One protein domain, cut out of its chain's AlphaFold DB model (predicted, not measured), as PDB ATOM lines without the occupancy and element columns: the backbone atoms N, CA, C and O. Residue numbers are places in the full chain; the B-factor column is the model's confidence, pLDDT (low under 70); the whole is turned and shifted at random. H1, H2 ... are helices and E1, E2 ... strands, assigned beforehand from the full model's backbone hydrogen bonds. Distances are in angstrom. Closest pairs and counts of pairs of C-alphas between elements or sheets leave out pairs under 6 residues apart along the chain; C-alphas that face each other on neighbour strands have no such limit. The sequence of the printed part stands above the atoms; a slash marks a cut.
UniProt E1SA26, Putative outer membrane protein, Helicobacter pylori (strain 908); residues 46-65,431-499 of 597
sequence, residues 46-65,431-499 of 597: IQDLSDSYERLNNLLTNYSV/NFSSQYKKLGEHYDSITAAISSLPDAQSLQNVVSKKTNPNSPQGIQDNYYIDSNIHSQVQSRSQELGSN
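Overview. This is residues 46 to 65 and 431 to 499 of the 597 residues of the protein "Putative outer membrane protein" of Helicobacter pylori (strain 908) (UniProt E1SA26). A narrow two-stranded hairpin, E1 and E2, with its loop reaches toward one end of an elongated domain, next to three longer helices. H1 lies between H2 and H4 and runs the opposite way to both, while short H3 lies on the path from H2 to the hairpin. The printed part has 89 residues, with four named helices and two named strands that follow along the chain as H1, H2, H3, E1, E2, H4; the sheet order is E1 - E2, antiparallel, and the class is mostly helix. The whole is only just compact, close to loose, with a radius of gyration of the C-alphas of 14.3 A and spans of 49 by 26 by 20 A.

Arrangement. Start at the hairpin of E1, residues 463 to 467, and E2, residues 477 to 481, where N 466 and O 478 are within hydrogen-bond range at 2.8 A. Next look at H2, residues 432 to 451; its closest C-alpha pair to E1 is Tyr 443 and Val 463, 7.0 A. H1, residues 46 to 65, touches H2 at a shallow tilt of 27 degrees, opposite ways; their closest C-alphas, Tyr 63 and His 442, are 6.1 A apart. H4, residues 483 to 497, touches H1, with closest C-alphas Tyr 53 and Ser 493 at 5.3 A; they run opposite ways at a tilt of 36 degrees, only just steep. H2 and H4 are apart. H3, residues 456 to 459, is close but not clearly touching H2; their closest C-alphas, Ile 450 and Ala 456, are 5.3 A apart. In H1, H2 and H4 every O i to N i+4 pair is within hydrogen-bond range; H3 is too short for one.

Along the chain. Find C-alpha 46 at (33.013, -21.151, -29.735); from there H1 runs 28.5 A. H2 spans 28.8 A, H3 5.2 A, E1 13.8 A and E2 13.2 A. H4 runs 20.5 A to C-alpha 497 at (36.406, -12.846, -25.623).

Size, cuts and confidence. The farthest C-alphas, Pro 472 and Asn 499, are 49.1 A apart. Residues 66 to 430 are not printed, and C-alphas 65 and 431 stand 15.3 A apart across the cut. Of the links printed whole, none is long. The model's pLDDT is under 70 at residues 46 and 499.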
ATOM      1  N   ILE A  46      32.946 -22.246 -30.723       68.75
ATOM      2  CA  ILE A  46      33.013 -21.151 -29.735       68.75
ATOM      3  C   ILE A  46      33.936 -20.033 -30.230       68.75
ATOM      4  O   ILE A  46      33.629 -18.859 -30.036       68.75
ATOM      5  N   GLN A  47      35.043 -20.388 -30.891       72.62
ATOM      6  CA  GLN A  47      35.948 -19.419 -31.505       72.62
ATOM      7  C   GLN A  47      35.270 -18.678 -32.665       72.62
ATOM      8  O   GLN A  47      35.228 -17.452 -32.641       72.62
ATOM      9  N   ASP A  48      34.666 -19.409 -33.609       79.81
ATOM     10  CA  ASP A  48      33.958 -18.817 -34.752       79.81
ATOM     11  C   ASP A  48      32.826 -17.882 -34.274       79.81
ATOM     12  O   ASP A  48      32.669 -16.773 -34.781       79.81
ATOM     13  N   LEU A  49      32.088 -18.279 -33.228       82.06
ATOM     14  CA  LEU A  49      31.050 -17.448 -32.616       82.06
ATOM     15  C   LEU A  49      31.623 -16.188 -31.950       82.06
ATOM     16  O   LEU A  49      31.067 -15.103 -32.120       82.06
ATOM     17  N   SER A  50      32.723 -16.313 -31.202       84.00
ATOM     18  CA  SER A  50      33.400 -15.170 -30.576       84.00
ATOM     19  C   SER A  50      33.869 -14.160 -31.620       84.00
ATOM     20  O   SER A  50      33.646 -12.964 -31.448       84.00
ATOM     21  N   ASP A  51      34.490 -14.630 -32.704       85.50
ATOM     22  CA  ASP A  51      35.000 -13.769 -33.770       85.50
ATOM     23  C   ASP A  51      33.844 -13.082 -34.526       85.50
ATOM     24  O   ASP A  51      33.943 -11.903 -34.883       85.50
ATOM     25  N   SER A  52      32.710 -13.768 -34.706       87.38
ATOM     26  CA  SER A  52      31.479 -13.175 -35.246       87.38
ATOM     27  C   SER A  52      30.897 -12.085 -34.340       87.38
ATOM     28  O   SER A  52      30.516 -11.029 -34.846       87.38
ATOM     29  N   TYR A  53      30.849 -12.298 -33.019       87.38
ATOM     30  CA  TYR A  53      30.378 -11.286 -32.062       87.38
ATOM     31  C   TYR A  53      31.324 -10.082 -31.978       87.38
ATOM     32  O   TYR A  53      30.849  -8.948 -31.949       87.38
ATOM     33  N   GLU A  54      32.642 -10.297 -32.012       87.75
ATOM     34  CA  GLU A  54      33.627  -9.209 -32.032       87.75
ATOM     35  C   GLU A  54      33.506  -8.378 -33.318       87.75
ATOM     36  O   GLU A  54      33.455  -7.145 -33.274       87.75
ATOM     37  N   ARG A  55      33.368  -9.040 -34.475       88.25
ATOM     38  CA  ARG A  55      33.126  -8.362 -35.755       88.25
ATOM     39  C   ARG A  55      31.818  -7.569 -35.737       88.25
ATOM     40  O   ARG A  55      31.810  -6.426 -36.192       88.25
ATOM     41  N   LEU A  56      30.735  -8.144 -35.208       90.19
ATOM     42  CA  LEU A  56      29.446  -7.460 -35.081       90.19
ATOM     43  C   LEU A  56      29.550  -6.238 -34.159       90.19
ATOM     44  O   LEU A  56      29.071  -5.167 -34.523       90.19
ATOM     45  N   ASN A  57      30.209  -6.370 -33.007       88.81
ATOM     46  CA  ASN A  57      30.412  -5.270 -32.067       88.81
ATOM     47  C   ASN A  57      31.193  -4.106 -32.703       88.81
ATOM     48  O   ASN A  57      30.811  -2.943 -32.565       88.81
ATOM     49  N   ASN A  58      32.244  -4.413 -33.468       87.06
ATOM     50  CA  ASN A  58      33.016  -3.405 -34.197       87.06
ATOM     51  C   ASN A  58      32.174  -2.703 -35.278       87.06
ATOM     52  O   ASN A  58      32.236  -1.480 -35.413       87.06
ATOM     53  N   LEU A  59      31.345  -3.450 -36.020       91.31
ATOM     54  CA  LEU A  59      30.417  -2.877 -37.001       91.31
ATOM     55  C   LEU A  59      29.371  -1.968 -36.340       91.31
ATOM     56  O   LEU A  59      29.153  -0.859 -36.825       91.31
ATOM     57  N   LEU A  60      28.763  -2.400 -35.231       89.75
ATOM     58  CA  LEU A  60      27.780  -1.616 -34.472       89.75
ATOM     59  C   LEU A  60      28.389  -0.336 -33.896       89.75
ATOM     60  O   LEU A  60      27.773   0.727 -33.982       89.75
ATOM     61  N   THR A  61      29.616  -0.413 -33.382       85.75
ATOM     62  CA  THR A  61      30.353   0.754 -32.883       85.75
ATOM     63  C   THR A  61      30.588   1.765 -34.007       85.75
ATOM     64  O   THR A  61      30.219   2.934 -33.875       85.75
ATOM     65  N   ASN A  62      31.123   1.316 -35.149       83.94
ATOM     66  CA  ASN A  62      31.363   2.178 -36.311       83.94
ATOM     67  C   ASN A  62      30.063   2.787 -36.854       83.94
ATOM     68  O   ASN A  62      30.015   3.981 -37.152       83.94
ATOM     69  N   TYR A  63      28.998   1.988 -36.933       89.44
ATOM     70  CA  TYR A  63      27.673   2.437 -37.347       89.44
ATOM     71  C   TYR A  63      27.100   3.491 -36.396       89.44
ATOM     72  O   TYR A  63      26.612   4.521 -36.852       89.44
ATOM     73  N   SER A  64      27.203   3.285 -35.081       90.00
ATOM     74  CA  SER A  64      26.723   4.229 -34.066       90.00
ATOM     75  C   SER A  64      27.435   5.581 -34.153       90.00
ATOM     76  O   SER A  64      26.790   6.635 -34.108       90.00
ATOM     77  N   VAL A  65      28.762   5.559 -34.321       88.31
ATOM     78  CA  VAL A  65      29.578   6.771 -34.490       88.31
ATOM     79  C   VAL A  65      29.193   7.493 -35.779       88.31
ATOM     80  O   VAL A  65      28.886   8.686 -35.748       88.31
ATOM     81  N   ASN A 431      32.401  15.252 -46.971       93.94
ATOM     82  CA  ASN A 431      32.230  13.994 -47.696       93.94
ATOM     83  C   ASN A 431      30.818  13.413 -47.516       93.94
ATOM     84  O   ASN A 431      30.653  12.191 -47.551       93.94
ATOM     85  N   PHE A 432      29.805  14.266 -47.317       95.44
ATOM     86  CA  PHE A 432      28.505  13.847 -46.783       95.44
ATOM     87  C   PHE A 432      27.843  12.740 -47.601       95.44
ATOM     88  O   PHE A 432      27.456  11.718 -47.045       95.44
ATOM     89  N   SER A 433      27.806  12.882 -48.930       93.88
ATOM     90  CA  SER A 433      27.241  11.864 -49.832       93.88
ATOM     91  C   SER A 433      27.909  10.490 -49.665       93.88
ATOM     92  O   SER A 433      27.234   9.471 -49.517       93.88
ATOM     93  N   SER A 434      29.245  10.454 -49.599       94.38
ATOM     94  CA  SER A 434      29.993   9.207 -49.403       94.38
ATOM     95  C   SER A 434      29.771   8.618 -48.009       94.38
ATOM     96  O   SER A 434      29.588   7.410 -47.881       94.38
ATOM     97  N   GLN A 435      29.762   9.451 -46.966       93.06
ATOM     98  CA  GLN A 435      29.561   9.006 -45.583       93.06
ATOM     99  C   GLN A 435      28.138   8.495 -45.344       93.06
ATOM    100  O   GLN A 435      27.952   7.464 -44.703       93.06
ATOM    101  N   TYR A 436      27.140   9.159 -45.923       93.31
ATOM    102  CA  TYR A 436      25.751   8.726 -45.863       93.31
ATOM    103  C   TYR A 436      25.542   7.390 -46.594       93.31
ATOM    104  O   TYR A 436      24.907   6.487 -46.054       93.31
ATOM    105  N   LYS A 437      26.159   7.202 -47.770       93.31
ATOM    106  CA  LYS A 437      26.154   5.905 -48.464       93.31
ATOM    107  C   LYS A 437      26.812   4.805 -47.622       93.31
ATOM    108  O   LYS A 437      26.235   3.732 -47.463       93.31
ATOM    109  N   LYS A 438      27.984   5.083 -47.038       92.81
ATOM    110  CA  LYS A 438      28.686   4.148 -46.142       92.81
ATOM    111  C   LYS A 438      27.827   3.735 -44.951       92.81
ATOM    112  O   LYS A 438      27.913   2.586 -44.532       92.81
ATOM    113  N   LEU A 439      27.004   4.636 -44.410       92.75
ATOM    114  CA  LEU A 439      26.087   4.309 -43.317       92.75
ATOM    115  C   LEU A 439      25.061   3.241 -43.733       92.75
ATOM    116  O   LEU A 439      24.813   2.312 -42.965       92.75
ATOM    117  N   GLY A 440      24.537   3.329 -44.958       91.44
ATOM    118  CA  GLY A 440      23.689   2.287 -45.546       91.44
ATOM    119  C   GLY A 440      24.429   0.958 -45.734       91.44
ATOM    120  O   GLY A 440      23.945  -0.082 -45.304       91.44
ATOM    121  N   GLU A 441      25.657   0.989 -46.259       93.06
ATOM    122  CA  GLU A 441      26.487  -0.219 -46.416       93.06
ATOM    123  C   GLU A 441      26.793  -0.898 -45.062       93.06
ATOM    124  O   GLU A 441      26.818  -2.129 -44.963       93.06
ATOM    125  N   HIS A 442      26.988  -0.113 -43.992       91.38
ATOM    126  CA  HIS A 442      27.151  -0.639 -42.632       91.38
ATOM    127  C   HIS A 442      25.857  -1.271 -42.114       91.38
ATOM    128  O   HIS A 442      25.916  -2.346 -41.522       91.38
ATOM    129  N   TYR A 443      24.703  -0.641 -42.354       93.31
ATOM    130  CA  TYR A 443      23.397  -1.210 -42.008       93.31
ATOM    131  C   TYR A 443      23.190  -2.584 -42.664       93.31
ATOM    132  O   TYR A 443      22.835  -3.551 -41.984       93.31
ATOM    133  N   ASP A 444      23.476  -2.695 -43.963       93.06
ATOM    134  CA  ASP A 444      23.340  -3.948 -44.710       93.06
ATOM    135  C   ASP A 444      24.321  -5.012 -44.190       93.06
ATOM    136  O   ASP A 444      23.941  -6.163 -43.963       93.06
ATOM    137  N   SER A 445      25.567  -4.614 -43.904       92.88
ATOM    138  CA  SER A 445      26.595  -5.502 -43.341       92.88
ATOM    139  C   SER A 445      26.227  -6.023 -41.950       92.88
ATOM    140  O   SER A 445      26.436  -7.200 -41.658       92.88
ATOM    141  N   ILE A 446      25.660  -5.171 -41.090       91.81
ATOM    142  CA  ILE A 446      25.182  -5.551 -39.753       91.81
ATOM    143  C   ILE A 446      24.016  -6.532 -39.873       91.81
ATOM    144  O   ILE A 446      24.024  -7.573 -39.222       91.81
ATOM    145  N   THR A 447      23.049  -6.242 -40.743       91.75
ATOM    146  CA  THR A 447      21.879  -7.106 -40.965       91.75
ATOM    147  C   THR A 447      22.299  -8.489 -41.478       91.75
ATOM    148  O   THR A 447      21.820  -9.516 -40.989       91.75
ATOM    149  N   ALA A 448      23.257  -8.535 -42.411       90.50
ATOM    150  CA  ALA A 448      23.835  -9.781 -42.907       90.50
ATOM    151  C   ALA A 448      24.602 -10.542 -41.812       90.50
ATOM    152  O   ALA A 448      24.435 -11.754 -41.675       90.50
ATOM    153  N   ALA A 449      25.399  -9.840 -40.997       89.69
ATOM    154  CA  ALA A 449      26.124 -10.447 -39.885       89.69
ATOM    155  C   ALA A 449      25.158 -11.080 -38.873       89.69
ATOM    156  O   ALA A 449      25.312 -12.258 -38.552       89.69
ATOM    157  N   ILE A 450      24.120 -10.352 -38.444       89.81
ATOM    158  CA  ILE A 450      23.094 -10.838 -37.506       89.81
ATOM    159  C   ILE A 450      22.383 -12.075 -38.050       89.81
ATOM    160  O   ILE A 450      22.190 -13.031 -37.307       89.81
ATOM    161  N   SER A 451      22.070 -12.102 -39.347       88.56
ATOM    162  CA  SER A 451      21.401 -13.244 -39.988       88.56
ATOM    163  C   SER A 451      22.215 -14.544 -39.926       88.56
ATOM    164  O   SER A 451      21.648 -15.628 -40.025       88.56
ATOM    165  N   SER A 452      23.539 -14.450 -39.755       86.44
ATOM    166  CA  SER A 452      24.432 -15.607 -39.603       86.44
ATOM    167  C   SER A 452      24.631 -16.065 -38.151       86.44
ATOM    168  O   SER A 452      25.231 -17.115 -37.920       86.44
ATOM    169  N   LEU A 453      24.141 -15.301 -37.166       86.75
ATOM    170  CA  LEU A 453      24.266 -15.629 -35.745       86.75
ATOM    171  C   LEU A 453      23.146 -16.582 -35.279       86.75
ATOM    172  O   LEU A 453      22.001 -16.457 -35.707       86.75
ATOM    173  N   PRO A 454      23.432 -17.503 -34.338       77.44
ATOM    174  CA  PRO A 454      22.456 -18.483 -33.847       77.44
ATOM    175  C   PRO A 454      21.287 -17.874 -33.049       77.44
ATOM    176  O   PRO A 454      20.260 -18.526 -32.892       77.44
ATOM    177  N   ASP A 455      21.423 -16.635 -32.564       74.19
ATOM    178  CA  ASP A 455      20.393 -15.869 -31.841       74.19
ATOM    179  C   ASP A 455      19.978 -14.618 -32.647       74.19
ATOM    180  O   ASP A 455      19.855 -13.511 -32.123       74.19
ATOM    181  N   ALA A 456      19.827 -14.770 -33.968       78.31
ATOM    182  CA  ALA A 456      19.512 -13.665 -34.878       78.31
ATOM    183  C   ALA A 456      18.213 -12.928 -34.503       78.31
ATOM    184  O   ALA A 456      18.120 -11.714 -34.658       78.31
ATOM    185  N   GLN A 457      17.213 -13.646 -33.985       79.69
ATOM    186  CA  GLN A 457      15.866 -13.115 -33.776       79.69
ATOM    187  C   GLN A 457      15.772 -12.123 -32.609       79.69
ATOM    188  O   GLN A 457      14.994 -11.174 -32.684       79.69
ATOM    189  N   SER A 458      16.578 -12.290 -31.555       82.06
ATOM    190  CA  SER A 458      16.655 -11.307 -30.463       82.06
ATOM    191  C   SER A 458      17.482 -10.072 -30.846       82.06
ATOM    192  O   SER A 458      17.244  -8.982 -30.330       82.06
ATOM    193  N   LEU A 459      18.418 -10.229 -31.790       85.62
ATOM    194  CA  LEU A 459      19.338  -9.181 -32.233       85.62
ATOM    195  C   LEU A 459      18.857  -8.416 -33.475       85.62
ATOM    196  O   LEU A 459      19.404  -7.357 -33.773       85.62
ATOM    197  N   GLN A 460      17.833  -8.902 -34.185       83.38
ATOM    198  CA  GLN A 460      17.388  -8.351 -35.476       83.38
ATOM    199  C   GLN A 460      17.018  -6.859 -35.431       83.38
ATOM    200  O   GLN A 460      17.143  -6.167 -36.434       83.38
ATOM    201  N   ASN A 461      16.589  -6.362 -34.266       88.19
ATOM    202  CA  ASN A 461      16.155  -4.978 -34.072       88.19
ATOM    203  C   ASN A 461      17.270  -4.053 -33.556       88.19
ATOM    204  O   ASN A 461      16.997  -2.896 -33.245       88.19
ATOM    205  N   VAL A 462      18.519  -4.531 -33.449       91.19
ATOM    206  CA  VAL A 462      19.641  -3.696 -32.982       91.19
ATOM    207  C   VAL A 462      19.867  -2.483 -33.881       91.19
ATOM    208  O   VAL A 462      20.248  -1.425 -33.391       91.19
ATOM    209  N   VAL A 463      19.594  -2.615 -35.181       92.81
ATOM    210  CA  VAL A 463      19.567  -1.513 -36.143       92.81
ATOM    211  C   VAL A 463      18.216  -1.478 -36.843       92.81
ATOM    212  O   VAL A 463      17.620  -2.513 -37.123       92.81
ATOM    213  N   SER A 464      17.723  -0.282 -37.144       91.75
ATOM    214  CA  SER A 464      16.509  -0.102 -37.944       91.75
ATOM    215  C   SER A 464      16.610   1.146 -38.814       91.75
ATOM    216  O   SER A 464      17.410   2.046 -38.547       91.75
ATOM    217  N   LYS A 465      15.813   1.200 -39.884       92.69
ATOM    218  CA  LYS A 465      15.725   2.367 -40.768       92.69
ATOM    219  C   LYS A 465      14.278   2.793 -40.989       92.69
ATOM    220  O   LYS A 465      13.386   1.951 -41.065       92.69
ATOM    221  N   LYS A 466      14.052   4.101 -41.118       89.75
ATOM    222  CA  LYS A 466      12.754   4.698 -41.452       89.75
ATOM    223  C   LYS A 466      12.907   5.651 -42.629       89.75
ATOM    224  O   LYS A 466      13.612   6.651 -42.520       89.75
ATOM    225  N   THR A 467      12.210   5.365 -43.720       90.25
ATOM    226  CA  THR A 467      12.270   6.180 -44.936       90.25
ATOM    227  C   THR A 467      11.327   7.384 -44.841       90.25
ATOM    228  O   THR A 467      10.154   7.253 -44.493       90.25
ATOM    229  N   ASN A 468      11.848   8.567 -45.154       88.75
ATOM    230  CA  ASN A 468      11.163   9.847 -45.271       88.75
ATOM    231  C   ASN A 468      11.470  10.481 -46.647       88.75
ATOM    232  O   ASN A 468      12.421  11.259 -46.776       88.75
ATOM    233  N   PRO A 469      10.656  10.191 -47.681       86.56
ATOM    234  CA  PRO A 469      10.881  10.689 -49.041       86.56
ATOM    235  C   PRO A 469      10.881  12.221 -49.167       86.56
ATOM    236  O   PRO A 469      11.520  12.758 -50.065       86.56
ATOM    237  N   ASN A 470      10.204  12.926 -48.251       86.12
ATOM    238  CA  ASN A 470      10.005  14.380 -48.292       86.12
ATOM    239  C   ASN A 470      10.974  15.147 -47.376       86.12
ATOM    240  O   ASN A 470      10.683  16.266 -46.957       86.12
ATOM    241  N   SER A 471      12.112  14.547 -47.020       88.19
ATOM    242  CA  SER A 471      13.110  15.191 -46.167       88.19
ATOM    243  C   SER A 471      13.675  16.453 -46.834       88.19
ATOM    244  O   SER A 471      14.334  16.349 -47.875       88.19
ATOM    245  N   PRO A 472      13.496  17.648 -46.239       83.94
ATOM    246  CA  PRO A 472      13.946  18.898 -46.850       83.94
ATOM    247  C   PRO A 472      15.484  19.023 -46.870       83.94
ATOM    248  O   PRO A 472      16.041  19.858 -47.577       83.94
ATOM    249  N   GLN A 473      16.180  18.148 -46.135       86.12
ATOM    250  CA  GLN A 473      17.641  18.060 -46.067       86.12
ATOM    251  C   GLN A 473      18.231  17.080 -47.097       86.12
ATOM    252  O   GLN A 473      19.449  16.953 -47.193       86.12
ATOM    253  N   GLY A 474      17.389  16.361 -47.851       84.75
ATOM    254  CA  GLY A 474      17.827  15.318 -48.785       84.75
ATOM    255  C   GLY A 474      18.286  14.016 -48.112       84.75
ATOM    256  O   GLY A 474      18.919  13.183 -48.756       84.75
ATOM    257  N   ILE A 475      17.990  13.831 -46.822       90.06
ATOM    258  CA  ILE A 475      18.277  12.601 -46.068       90.06
ATOM    259  C   ILE A 475      17.011  11.749 -46.072       90.06
ATOM    260  O   ILE A 475      16.081  12.024 -45.315       90.06
ATOM    261  N   GLN A 476      16.954  10.765 -46.968       88.50
ATOM    262  CA  GLN A 476      15.745   9.968 -47.189       88.50
ATOM    263  C   GLN A 476      15.568   8.832 -46.182       88.50
ATOM    264  O   GLN A 476      14.437   8.467 -45.908       88.50
ATOM    265  N   ASP A 477      16.637   8.283 -45.616       90.31
ATOM    266  CA  ASP A 477      16.578   7.172 -44.669       90.31
ATOM    267  C   ASP A 477      17.156   7.607 -43.325       90.31
ATOM    268  O   ASP A 477      18.338   7.934 -43.196       90.31
ATOM    269  N   ASN A 478      16.308   7.579 -42.300       87.88
ATOM    270  CA  ASN A 478      16.725   7.796 -40.926       87.88
ATOM    271  C   ASN A 478      17.118   6.462 -40.304       87.88
ATOM    272  O   ASN A 478      16.299   5.548 -40.197       87.88
ATOM    273  N   TYR A 479      18.367   6.380 -39.873       91.00
ATOM    274  CA  TYR A 479      18.976   5.202 -39.278       91.00
ATOM    275  C   TYR A 479      18.916   5.269 -37.745       91.00
ATOM    276  O   TYR A 479      19.183   6.313 -37.143       91.00
ATOM    277  N   TYR A 480      18.593   4.151 -37.101       90.12
ATOM    278  CA  TYR A 480      18.461   4.028 -35.650       90.12
ATOM    279  C   TYR A 480      19.249   2.822 -35.144       90.12
ATOM    280  O   TYR A 480      19.367   1.810 -35.831       90.12
ATOM    281  N   ILE A 481      19.764   2.940 -33.921       90.56
ATOM    282  CA  ILE A 481      20.418   1.859 -33.185       90.56
ATOM    283  C   ILE A 481      19.752   1.726 -31.814       90.56
ATOM    284  O   ILE A 481      19.524   2.736 -31.144       90.56
ATOM    285  N   ASP A 482      19.429   0.501 -31.403       89.88
ATOM    286  CA  ASP A 482      18.931   0.214 -30.059       89.88
ATOM    287  C   ASP A 482      20.117   0.067 -29.096       89.88
ATOM    288  O   ASP A 482      20.920  -0.866 -29.193       89.88
ATOM    289  N   SER A 483      20.241   1.006 -28.156       86.12
ATOM    290  CA  SER A 483      21.348   1.043 -27.198       86.12
ATOM    291  C   SER A 483      21.361  -0.149 -26.238       86.12
ATOM    292  O   SER A 483      22.436  -0.551 -25.784       86.12
ATOM    293  N   ASN A 484      20.199  -0.731 -25.931       88.00
ATOM    294  CA  ASN A 484      20.098  -1.872 -25.025       88.00
ATOM    295  C   ASN A 484      20.624  -3.128 -25.714       88.00
ATOM    296  O   ASN A 484      21.462  -3.835 -25.154       88.00
ATOM    297  N   ILE A 485      20.188  -3.376 -26.952       87.00
ATOM    298  CA  ILE A 485      20.640  -4.537 -27.726       87.00
ATOM    299  C   ILE A 485      22.130  -4.390 -28.084       87.00
ATOM    300  O   ILE A 485      22.881  -5.359 -27.982       87.00
ATOM    301  N   HIS A 486      22.598  -3.178 -28.405       87.94
ATOM    302  CA  HIS A 486      24.025  -2.916 -28.621       87.94
ATOM    303  C   HIS A 486      24.863  -3.244 -27.371       87.94
ATOM    304  O   HIS A 486      25.857  -3.963 -27.475       87.94
ATOM    305  N   SER A 487      24.425  -2.814 -26.183       85.69
ATOM    306  CA  SER A 487      25.110  -3.129 -24.918       85.69
ATOM    307  C   SER A 487      25.125  -4.635 -24.621       85.69
ATOM    308  O   SER A 487      26.121  -5.163 -24.129       85.69
ATOM    309  N   GLN A 488      24.054  -5.360 -24.968       85.44
ATOM    310  CA  GLN A 488      24.017  -6.822 -24.844       85.44
ATOM    311  C   GLN A 488      25.030  -7.504 -25.769       85.44
ATOM    312  O   GLN A 488      25.725  -8.422 -25.337       85.44
ATOM    313  N   VAL A 489      25.151  -7.058 -27.025       86.19
ATOM    314  CA  VAL A 489      26.168  -7.565 -27.964       86.19
ATOM    315  C   VAL A 489      27.576  -7.292 -27.432       86.19
ATOM    316  O   VAL A 489      28.425  -8.184 -27.484       86.19
ATOM    317  N   GLN A 490      27.810  -6.109 -26.862       85.56
ATOM    318  CA  GLN A 490      29.093  -5.744 -26.266       85.56
ATOM    319  C   GLN A 490      29.446  -6.640 -25.067       85.56
ATOM    320  O   GLN A 490      30.554  -7.177 -25.024       85.56
ATOM    321  N   SER A 491      28.504  -6.878 -24.144       84.81
ATOM    322  CA  SER A 491      28.698  -7.801 -23.009       84.81
ATOM    323  C   SER A 491      28.999  -9.221 -23.487       84.81
ATOM    324  O   SER A 491      30.001  -9.813 -23.092       84.81
ATOM    325  N   ARG A 492      28.196  -9.746 -24.423       83.62
ATOM    326  CA  ARG A 492      28.399 -11.090 -24.988       83.62
ATOM    327  C   ARG A 492      29.748 -11.216 -25.697       83.62
ATOM    328  O   ARG A 492      30.410 -12.242 -25.561       83.62
ATOM    329  N   SER A 493      30.194 -10.180 -26.410       85.12
ATOM    330  CA  SER A 493      31.521 -10.155 -27.037       85.12
ATOM    331  C   SER A 493      32.650 -10.175 -26.002       85.12
ATOM    332  O   SER A 493      33.668 -10.823 -26.238       85.12
ATOM    333  N   GLN A 494      32.498  -9.493 -24.863       82.94
ATOM    334  CA  GLN A 494      33.491  -9.494 -23.781       82.94
ATOM    335  C   GLN A 494      33.534 -10.838 -23.041       82.94
ATOM    336  O   GLN A 494      34.618 -11.355 -22.760       82.94
ATOM    337  N   GLU A 495      32.372 -11.436 -22.775       82.62
ATOM    338  CA  GLU A 495      32.239 -12.759 -22.152       82.62
ATOM    339  C   GLU A 495      32.837 -13.862 -23.035       82.62
ATOM    340  O   GLU A 495      33.637 -14.676 -22.567       82.62
ATOM    341  N   LEU A 496      32.514 -13.862 -24.334       80.38
ATOM    342  CA  LEU A 496      33.099 -14.782 -25.314       80.38
ATOM    343  C   LEU A 496      34.596 -14.518 -25.514       80.38
ATOM    344  O   LEU A 496      35.385 -15.461 -25.591       80.38
ATOM    345  N   GLY A 497      35.007 -13.248 -25.519       75.00
ATOM    346  CA  GLY A 497      36.406 -12.846 -25.623       75.00
ATOM    347  C   GLY A 497      37.263 -13.310 -24.440       75.00
ATOM    348  O   GLY A 497      38.433 -13.647 -24.634       75.00
ATOM    349  N   SER A 498      36.670 -13.378 -23.247       76.00
ATOM    350  CA  SER A 498      37.296 -13.849 -22.001       76.00
ATOM    351  C   SER A 498      37.207 -15.368 -21.823       76.00
ATOM    352  O   SER A 498      37.731 -15.915 -20.849       76.00
ATOM    353  N   ASN A 499      36.556 -16.072 -22.751       67.88
ATOM    354  CA  ASN A 499      36.350 -17.505 -22.654       67.88
ATOM    355  C   ASN A 499      37.683 -18.265 -22.841       67.88
ATOM    356  O   ASN A 499      38.336 -18.118 -23.881       67.88
TER     357      ASN A 499